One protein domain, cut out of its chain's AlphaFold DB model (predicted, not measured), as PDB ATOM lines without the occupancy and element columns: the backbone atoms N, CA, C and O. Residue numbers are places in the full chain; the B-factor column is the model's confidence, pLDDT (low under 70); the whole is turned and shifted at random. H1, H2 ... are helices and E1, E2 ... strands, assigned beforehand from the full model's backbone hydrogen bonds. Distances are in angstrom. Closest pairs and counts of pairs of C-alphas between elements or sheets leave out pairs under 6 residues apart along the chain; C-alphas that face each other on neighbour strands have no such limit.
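This is residues 4 to 70 of the 124 residues of an uncharacterized protein of Streptomyces sp. SID7760 (UniProt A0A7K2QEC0). Little regular structure is here: a small three-stranded sheet with one helix over one face, two layers, and long loops. The 67 printed residues, 26 in named elements, run E1, E2, H1, E3, class mixed; the mixed sheet's order is E1 E2 E3. It is only just compact, close to loose: radius of gyration of the C-alphas 13.0 A, spans 37 by 27 by 15 A.

Find E2, residues 20 to 25, from C-alpha 20 at (144.911, 128.710, 108.612); E1 is residues 4 to 8, E3 57 to 59. H1, residues 41 to 52, runs 17.0 A to C-alpha 52 at (148.424, 119.462, 106.584).

E1 and E2 are an antiparallel hairpin, E2 and E3 parallel; N 5 to O 23 and N 58 to O 22 are each 2.8 A. H1 is on the sheet; its closest C-alphas to E3 are Ala 49 and Val 57, 6.1 A. E2, H1, E3 form a strand-helix-strand unit, parallel strands joined through a helix, its crossover right-handed. H1 has every O i to N i+4 pair within hydrogen-bond range.

Links E1 to E2 and E2 to H1 are long; 19 residues, among them 29 to 42, have pLDDT under 70.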
ATOM      1  N   LEU A   4     159.041 127.937 110.501       86.81
ATOM      2  CA  LEU A   4     157.683 127.519 110.173       86.81
ATOM      3  C   LEU A   4     156.733 128.129 111.195       86.81
ATOM      4  O   LEU A   4     156.951 128.011 112.398       86.81
ATOM      5  N   GLN A   5     155.705 128.797 110.695       89.44
ATOM      6  CA  GLN A   5     154.730 129.545 111.474       89.44
ATOM      7  C   GLN A   5     153.317 129.272 110.949       89.44
ATOM      8  O   GLN A   5     153.139 128.884 109.793       89.44
ATOM      9  N   VAL A   6     152.305 129.490 111.787       89.81
ATOM     10  CA  VAL A   6     150.888 129.323 111.429       89.81
ATOM     11  C   VAL A   6     150.208 130.683 111.446       89.81
ATOM     12  O   VAL A   6     150.277 131.395 112.440       89.81
ATOM     13  N   LEU A   7     149.553 131.065 110.353       88.62
ATOM     14  CA  LEU A   7     148.709 132.256 110.333       88.62
ATOM     15  C   LEU A   7     147.247 131.825 110.355       88.62
ATOM     16  O   LEU A   7     146.748 131.277 109.369       88.62
ATOM     17  N   GLU A   8     146.578 132.081 111.474       88.75
ATOM     18  CA  GLU A   8     145.134 131.914 111.591       88.75
ATOM     19  C   GLU A   8     144.416 132.933 110.704       88.75
ATOM     20  O   GLU A   8     144.773 134.111 110.626       88.75
ATOM     21  N   LEU A   9     143.400 132.453 110.003       85.12
ATOM     22  CA  LEU A   9     142.514 133.233 109.165       85.12
ATOM     23  C   LEU A   9     141.152 133.338 109.853       85.12
ATOM     24  O   LEU A   9     140.760 132.435 110.592       85.12
ATOM     25  N   PRO A  10     140.386 134.406 109.588       82.75
ATOM     26  CA  PRO A  10     138.996 134.435 110.000       82.75
ATOM     27  C   PRO A  10     138.233 133.260 109.372       82.75
ATOM     28  O   PRO A  10     138.423 132.917 108.197       82.75
ATOM     29  N   GLU A  11     137.341 132.659 110.155       78.50
ATOM     30  CA  GLU A  11     136.364 131.705 109.637       78.50
ATOM     31  C   GLU A  11     135.510 132.405 108.568       78.50
ATOM     32  O   GLU A  11     134.995 133.503 108.788       78.50
ATOM     33  N   GLY A  12     135.404 131.823 107.369       67.62
ATOM     34  CA  GLY A  12     134.810 132.556 106.251       67.62
ATOM     35  C   GLY A  12     134.511 131.757 104.984       67.62
ATOM     36  O   GLY A  12     135.400 131.146 104.394       67.62
ATOM     37  N   ALA A  13     133.237 131.861 104.585       55.03
ATOM     38  CA  ALA A  13     132.608 131.726 103.263       55.03
ATOM     39  C   ALA A  13     132.769 130.426 102.447       55.03
ATOM     40  O   ALA A  13     132.733 130.476 101.219       55.03
ATOM     41  N   GLY A  14     132.836 129.262 103.099       65.38
ATOM     42  CA  GLY A  14     132.563 127.980 102.424       65.38
ATOM     43  C   GLY A  14     133.775 127.105 102.108       65.38
ATOM     44  O   GLY A  14     133.656 126.189 101.301       65.38
ATOM     45  N   ASP A  15     134.921 127.360 102.742       70.88
ATOM     46  CA  ASP A  15     136.013 126.383 102.813       70.88
ATOM     47  C   ASP A  15     135.906 125.601 104.130       70.88
ATOM     48  O   ASP A  15     136.048 126.180 105.210       70.88
ATOM     49  N   GLU A  16     135.636 124.296 104.030       78.12
ATOM     50  CA  GLU A  16     135.526 123.384 105.180       78.12
ATOM     51  C   GLU A  16     136.886 123.046 105.810       78.12
ATOM     52  O   GLU A  16     136.943 122.436 106.879       78.12
ATOM     53  N   ARG A  17     138.001 123.434 105.177       78.81
ATOM     54  CA  ARG A  17     139.334 123.238 105.753       78.81
ATOM     55  C   ARG A  17     139.575 124.193 106.926       78.81
ATOM     56  O   ARG A  17     139.093 125.337 106.892       78.81
ATOM     57  N   PRO A  18     140.396 123.771 107.913       82.19
ATOM     58  CA  PRO A  18     140.853 124.620 109.005       82.19
ATOM     59  C   PRO A  18     141.276 126.016 108.521       82.19
ATOM     60  O   PRO A  18     141.966 126.129 107.502       82.19
ATOM     61  N   PRO A  19     140.871 127.093 109.210       88.12
ATOM     62  CA  PRO A  19     141.091 128.452 108.744       88.12
ATOM     63  C   PRO A  19     142.517 128.906 109.063       88.12
ATOM     64  O   PRO A  19     142.724 129.815 109.850       88.12
ATOM     65  N   PHE A  20     143.526 128.274 108.466       89.56
ATOM     66  CA  PHE A  20     144.911 128.710 108.612       89.56
ATOM     67  C   PHE A  20     145.712 128.542 107.321       89.56
ATOM     68  O   PHE A  20     145.376 127.732 106.451       89.56
ATOM     69  N   VAL A  21     146.798 129.302 107.208       90.75
ATOM     70  CA  VAL A  21     147.833 129.112 106.184       90.75
ATOM     71  C   VAL A  21     149.181 128.857 106.838       90.75
ATOM     72  O   VAL A  21     149.480 129.363 107.921       90.75
ATOM     73  N   LEU A  22     150.001 128.054 106.166       90.81
ATOM     74  CA  LEU A  22     151.367 127.793 106.587       90.81
ATOM     75  C   LEU A  22     152.264 128.946 106.136       90.81
ATOM     76  O   LEU A  22     152.227 129.330 104.970       90.81
ATOM     77  N   VAL A  23     153.101 129.470 107.023       90.06
ATOM     78  CA  VAL A  23     154.084 130.504 106.692       90.06
ATOM     79  C   VAL A  23     155.483 129.931 106.870       90.06
ATOM     80  O   VAL A  23     155.815 129.407 107.931       90.06
ATOM     81  N   ILE A  24     156.294 130.012 105.817       89.38
ATOM     82  CA  ILE A  24     157.696 129.597 105.830       89.38
ATOM     83  C   ILE A  24     158.553 130.818 105.513       89.38
ATOM     84  O   ILE A  24     158.550 131.301 104.380       89.38
ATOM     85  N   ASP A  25     159.288 131.322 106.494       88.00
ATOM     86  CA  ASP A  25     160.179 132.470 106.344       88.00
ATOM     87  C   ASP A  25     161.660 132.069 106.439       88.00
ATOM     88  O   ASP A  25     162.004 130.910 106.687       88.00
ATOM     89  N   GLU A  26     162.556 133.015 106.143       87.19
ATOM     90  CA  GLU A  26     164.010 132.792 106.041       87.19
ATOM     91  C   GLU A  26     164.417 131.740 104.993       87.19
ATOM     92  O   GLU A  26     165.424 131.018 105.117       87.19
ATOM     93  N   VAL A  27     163.624 131.631 103.928       83.19
ATOM     94  CA  VAL A  27     163.853 130.649 102.879       83.19
ATOM     95  C   VAL A  27     164.865 131.174 101.870       83.19
ATOM     96  O   VAL A  27     164.611 132.106 101.111       83.19
ATOM     97  N   ARG A  28     166.040 130.537 101.820       79.38
ATOM     98  CA  ARG A  28     167.085 130.919 100.862       79.38
ATOM     99  C   ARG A  28     166.628 130.681  99.413       79.38
ATOM    100  O   ARG A  28     166.159 129.573  99.113       79.38
ATOM    101  N   PRO A  29     166.860 131.640  98.496       63.16
ATOM    102  CA  PRO A  29     166.652 131.438  97.066       63.16
ATOM    103  C   PRO A  29     167.363 130.159  96.594       63.16
ATOM    104  O   PRO A  29     168.536 129.945  96.893       63.16
ATOM    105  N   GLY A  30     166.630 129.268  95.921       64.38
ATOM    106  CA  GLY A  30     167.132 127.971  95.446       64.38
ATOM    107  C   GLY A  30     166.836 126.760  96.343       64.38
ATOM    108  O   GLY A  30     166.988 125.633  95.881       64.38
ATOM    109  N   ARG A  31     166.359 126.939  97.588       63.75
ATOM    110  CA  ARG A  31     165.951 125.807  98.456       63.75
ATOM    111  C   ARG A  31     164.511 125.334  98.263       63.75
ATOM    112  O   ARG A  31     164.211 124.200  98.612       63.75
ATOM    113  N   VAL A  32     163.651 126.167  97.679       61.03
ATOM    114  CA  VAL A  32     162.266 125.799  97.306       61.03
ATOM    115  C   VAL A  32     162.214 125.128  95.933       61.03
ATOM    116  O   VAL A  32     161.144 124.861  95.405       61.03
ATOM    117  N   ALA A  33     163.364 124.854  95.313       55.31
ATOM    118  CA  ALA A  33     163.394 124.067  94.095       55.31
ATOM    119  C   ALA A  33     162.906 122.648  94.421       55.31
ATOM    120  O   ALA A  33     163.540 121.919  95.188       55.31
ATOM    121  N   SER A  34     161.758 122.279  93.851       55.38
ATOM    122  CA  SER A  34     161.247 120.911  93.873       55.38
ATOM    123  C   SER A  34     162.376 119.944  93.516       55.38
ATOM    124  O   SER A  34     163.060 120.117  92.507       55.38
ATOM    125  N   LYS A  35     162.582 118.904  94.335       52.53
ATOM    126  CA  LYS A  35     163.544 117.830  94.017       52.53
ATOM    127  C   LYS A  35     163.165 117.079  92.735       52.53
ATOM    128  O   LYS A  35     163.989 116.351  92.187       52.53
ATOM    129  N   SER A  36     161.932 117.248  92.258       48.91
ATOM    130  CA  SER A  36     161.484 116.723  90.980       48.91
ATOM    131  C   SER A  36     161.754 117.747  89.882       48.91
ATOM    132  O   SER A  36     161.185 118.836  89.890       48.91
ATOM    133  N   LYS A  37     162.560 117.369  88.878       53.53
ATOM    134  CA  LYS A  37     162.787 118.158  87.648       53.53
ATOM    135  C   LYS A  37     161.495 118.465  86.864       53.53
ATOM    136  O   LYS A  37     161.551 119.189  85.877       53.53
ATOM    137  N   HIS A  38     160.357 117.906  87.281       48.31
ATOM    138  CA  HIS A  38     159.097 117.915  86.543       48.31
ATOM    139  C   HIS A  38     157.935 118.618  87.255       48.31
ATOM    140  O   HIS A  38     156.906 118.826  86.623       48.31
ATOM    141  N   ALA A  39     158.069 118.999  88.529       53.09
ATOM    142  CA  ALA A  39     156.992 119.665  89.263       53.09
ATOM    143  C   ALA A  39     157.436 121.068  89.698       53.09
ATOM    144  O   ALA A  39     158.455 121.177  90.386       53.09
ATOM    145  N   PRO A  40     156.702 122.137  89.337       62.31
ATOM    146  CA  PRO A  40     156.976 123.478  89.839       62.31
ATOM    147  C   PRO A  40     156.985 123.484  91.371       62.31
ATOM    148  O   PRO A  40     156.181 122.793  91.994       62.31
ATOM    149  N   ALA A  41     157.856 124.289  91.981       67.88
ATOM    150  CA  ALA A  41     157.917 124.501  93.433       67.88
ATOM    151  C   ALA A  41     156.534 124.747  94.072       67.88
ATOM    152  O   ALA A  41     156.259 124.275  95.170       67.88
ATOM    153  N   VAL A  42     155.657 125.427  93.331       69.62
ATOM    154  CA  VAL A  42     154.264 125.721  93.688       69.62
ATOM    155  C   VAL A  42     153.448 124.444  93.924       69.62
ATOM    156  O   VAL A  42     152.837 124.305  94.973       69.62
ATOM    157  N   ALA A  43     153.526 123.459  93.024       74.69
ATOM    158  CA  ALA A  43     152.746 122.223  93.132       74.69
ATOM    159  C   ALA A  43     153.145 121.370  94.350       74.69
ATOM    160  O   ALA A  43     152.312 120.690  94.939       74.69
ATOM    161  N   PHE A  44     154.423 121.415  94.745       81.00
ATOM    162  CA  PHE A  44     154.883 120.756  95.968       81.00
ATOM    163  C   PHE A  44     154.318 121.432  97.224       81.00
ATOM    164  O   PHE A  44     153.908 120.748  98.156       81.00
ATOM    165  N   LEU A  45     154.290 122.765  97.254       84.12
ATOM    166  CA  LEU A  45     153.756 123.511  98.392       84.12
ATOM    167  C   LEU A  45     152.239 123.336  98.527       84.12
ATOM    168  O   LEU A  45     151.752 123.211  99.649       84.12
ATOM    169  N   ASP A  46     151.520 123.238  97.411       82.56
ATOM    170  CA  ASP A  46     150.087 122.933  97.411       82.56
ATOM    171  C   ASP A  46     149.802 121.531  97.979       82.56
ATOM    172  O   ASP A  46     148.903 121.379  98.809       82.56
ATOM    173  N   ASP A  47     150.599 120.516  97.613       84.25
ATOM    174  CA  ASP A  47     150.492 119.166  98.199       84.25
ATOM    175  C   ASP A  47     150.768 119.181  99.711       84.25
ATOM    176  O   ASP A  47     150.039 118.574 100.496       84.25
ATOM    177  N   VAL A  48     151.786 119.930 100.146       84.94
ATOM    178  CA  VAL A  48     152.091 120.100 101.574       84.94
ATOM    179  C   VAL A  48     150.926 120.764 102.311       84.94
ATOM    180  O   VAL A  48     150.530 120.268 103.368       84.94
ATOM    181  N   ALA A  49     150.344 121.837 101.766       86.69
ATOM    182  CA  ALA A  49     149.172 122.480 102.358       86.69
ATOM    183  C   ALA A  49     147.998 121.503 102.476       86.69
ATOM    184  O   ALA A  49     147.424 121.371 103.557       86.69
ATOM    185  N   ALA A  50     147.693 120.766 101.404       86.38
ATOM    186  CA  ALA A  50     146.606 119.793 101.389       86.38
ATOM    187  C   ALA A  50     146.794 118.697 102.449       86.38
ATOM    188  O   ALA A  50     145.862 118.390 103.190       86.38
ATOM    189  N   ARG A  51     148.007 118.149 102.581       85.94
ATOM    190  CA  ARG A  51     148.326 117.096 103.562       85.94
ATOM    191  C   ARG A  51     148.252 117.568 105.011       85.94
ATOM    192  O   ARG A  51     147.978 116.757 105.889       85.94
ATOM    193  N   LEU A  52     148.512 118.850 105.257       85.62
ATOM    194  CA  LEU A  52     148.424 119.462 106.584       85.62
ATOM    195  C   LEU A  52     147.037 120.054 106.883       85.62
ATOM    196  O   LEU A  52     146.810 120.513 107.997       85.62
ATOM    197  N   GLY A  53     146.119 120.068 105.910       87.50
ATOM    198  CA  GLY A  53     144.818 120.730 106.038       87.50
ATOM    199  C   GLY A  53     144.896 122.261 106.030       87.50
ATOM    200  O   GLY A  53     143.918 122.919 106.374       87.50
ATOM    201  N   ALA A  54     146.035 122.835 105.636       87.94
ATOM    202  CA  ALA A  54     146.185 124.275 105.491       87.94
ATOM    203  C   ALA A  54     145.458 124.756 104.226       87.94
ATOM    204  O   ALA A  54     145.383 124.048 103.216       87.94
ATOM    205  N   ARG A  55     144.980 126.002 104.228       89.12
ATOM    206  CA  ARG A  55     144.373 126.609 103.031       89.12
ATOM    207  C   ARG A  55     145.397 126.954 101.951       89.12
ATOM    208  O   ARG A  55     145.026 127.085 100.787       89.12
ATOM    209  N   GLY A  56     146.670 127.065 102.327       89.56
ATOM    210  CA  GLY A  56     147.788 127.344 101.432       89.56
ATOM    211  C   GLY A  56     149.109 127.521 102.183       89.56
ATOM    212  O   GLY A  56     149.158 127.382 103.410       89.56
ATOM    213  N   VAL A  57     150.170 127.846 101.437       90.56
ATOM    214  CA  VAL A  57     151.506 128.154 101.973       90.56
ATOM    215  C   VAL A  57     151.987 129.514 101.471       90.56
ATOM    216  O   VAL A  57     151.954 129.783 100.271       90.56
ATOM    217  N   LEU A  58     152.488 130.350 102.377       89.38
ATOM    218  CA  LEU A  58     153.198 131.589 102.069       89.38
ATOM    219  C   LEU A  58     154.690 131.395 102.334       89.38
ATOM    220  O   LEU A  58     155.075 130.877 103.382       89.38
ATOM    221  N   VAL A  59     155.531 131.811 101.387       88.56
ATOM    222  CA  VAL A  59     156.985 131.636 101.474       88.56
ATOM    223  C   VAL A  59     157.686 132.977 101.341       88.56
ATOM    224  O   VAL A  59     157.481 133.689 100.358       88.56
ATOM    225  N   PHE A  60     158.548 133.289 102.304       87.44
ATOM    226  CA  PHE A  60     159.273 134.553 102.375       87.44
ATOM    227  C   PHE A  60     160.781 134.321 102.484       87.44
ATOM    228  O   PHE A  60     161.255 133.388 103.135       87.44
ATOM    229  N   ALA A  61     161.550 135.187 101.822       85.44
ATOM    230  CA  ALA A  61     163.008 135.177 101.930       85.44
ATOM    231  C   ALA A  61     163.485 135.751 103.274       85.44
ATOM    232  O   ALA A  61     164.512 135.328 103.800       85.44
ATOM    233  N   GLU A  62     162.720 136.693 103.816       88.12
ATOM    234  CA  GLU A  62     162.986 137.400 105.064       88.12
ATOM    235  C   GLU A  62     162.030 136.928 106.154       88.12
ATOM    236  O   GLU A  62     160.979 136.361 105.860       88.12
ATOM    237  N   THR A  63     162.421 137.159 107.402       89.69
ATOM    238  CA  THR A  63     161.635 136.871 108.600       89.69
ATOM    239  C   THR A  63     160.318 137.654 108.578       89.69
ATOM    240  O   THR A  63     160.316 138.872 108.407       89.69
ATOM    241  N   VAL A  64     159.195 136.961 108.775       88.12
ATOM    242  CA  VAL A  64     157.863 137.568 108.900       88.12
ATOM    243  C   VAL A  64     157.388 137.403 110.331       88.12
ATOM    244  O   VAL A  64     157.207 136.285 110.804       88.12
ATOM    245  N   GLU A  65     157.174 138.515 111.024       87.06
ATOM    246  CA  GLU A  65     156.663 138.506 112.393       87.06
ATOM    247  C   GLU A  65     155.141 138.346 112.397       87.06
ATOM    248  O   GLU A  65     154.409 139.202 111.900       87.06
ATOM    249  N   ILE A  66     154.664 137.242 112.980       83.56
ATOM    250  CA  ILE A  66     153.242 136.986 113.215       83.56
ATOM    251  C   ILE A  66     152.999 137.111 114.722       83.56
ATOM    252  O   ILE A  66     153.400 136.214 115.466       83.56
ATOM    253  N   PRO A  67     152.335 138.184 115.197       74.19
ATOM    254  CA  PRO A  67     152.187 138.457 116.629       74.19
ATOM    255  C   PRO A  67     151.563 137.306 117.431       74.19
ATOM    256  O   PRO A  67     151.961 137.062 118.564       74.19
ATOM    257  N   ALA A  68     150.633 136.559 116.828       71.81
ATOM    258  CA  ALA A  68     149.977 135.409 117.453       71.81
ATOM    259  C   ALA A  68     150.924 134.222 117.737       71.81
ATOM    260  O   ALA A  68     150.632 133.408 118.604       71.81
ATOM    261  N   ASN A  69     152.071 134.138 117.052       62.94
ATOM    262  CA  ASN A  69     153.057 133.063 117.217       62.94
ATOM    263  C   ASN A  69     154.219 133.444 118.139       62.94
ATOM    264  O   ASN A  69     155.215 132.717 118.201       62.94
ATOM    265  N   GLN A  70     154.123 134.561 118.865       62.56
ATOM    266  CA  GLN A  70     155.070 134.882 119.930       62.56
ATOM    267  C   GLN A  70     154.775 134.010 121.156       62.56
ATOM    268  O   GLN A  70     154.291 134.464 122.189       62.56
TER     269      GLN A  70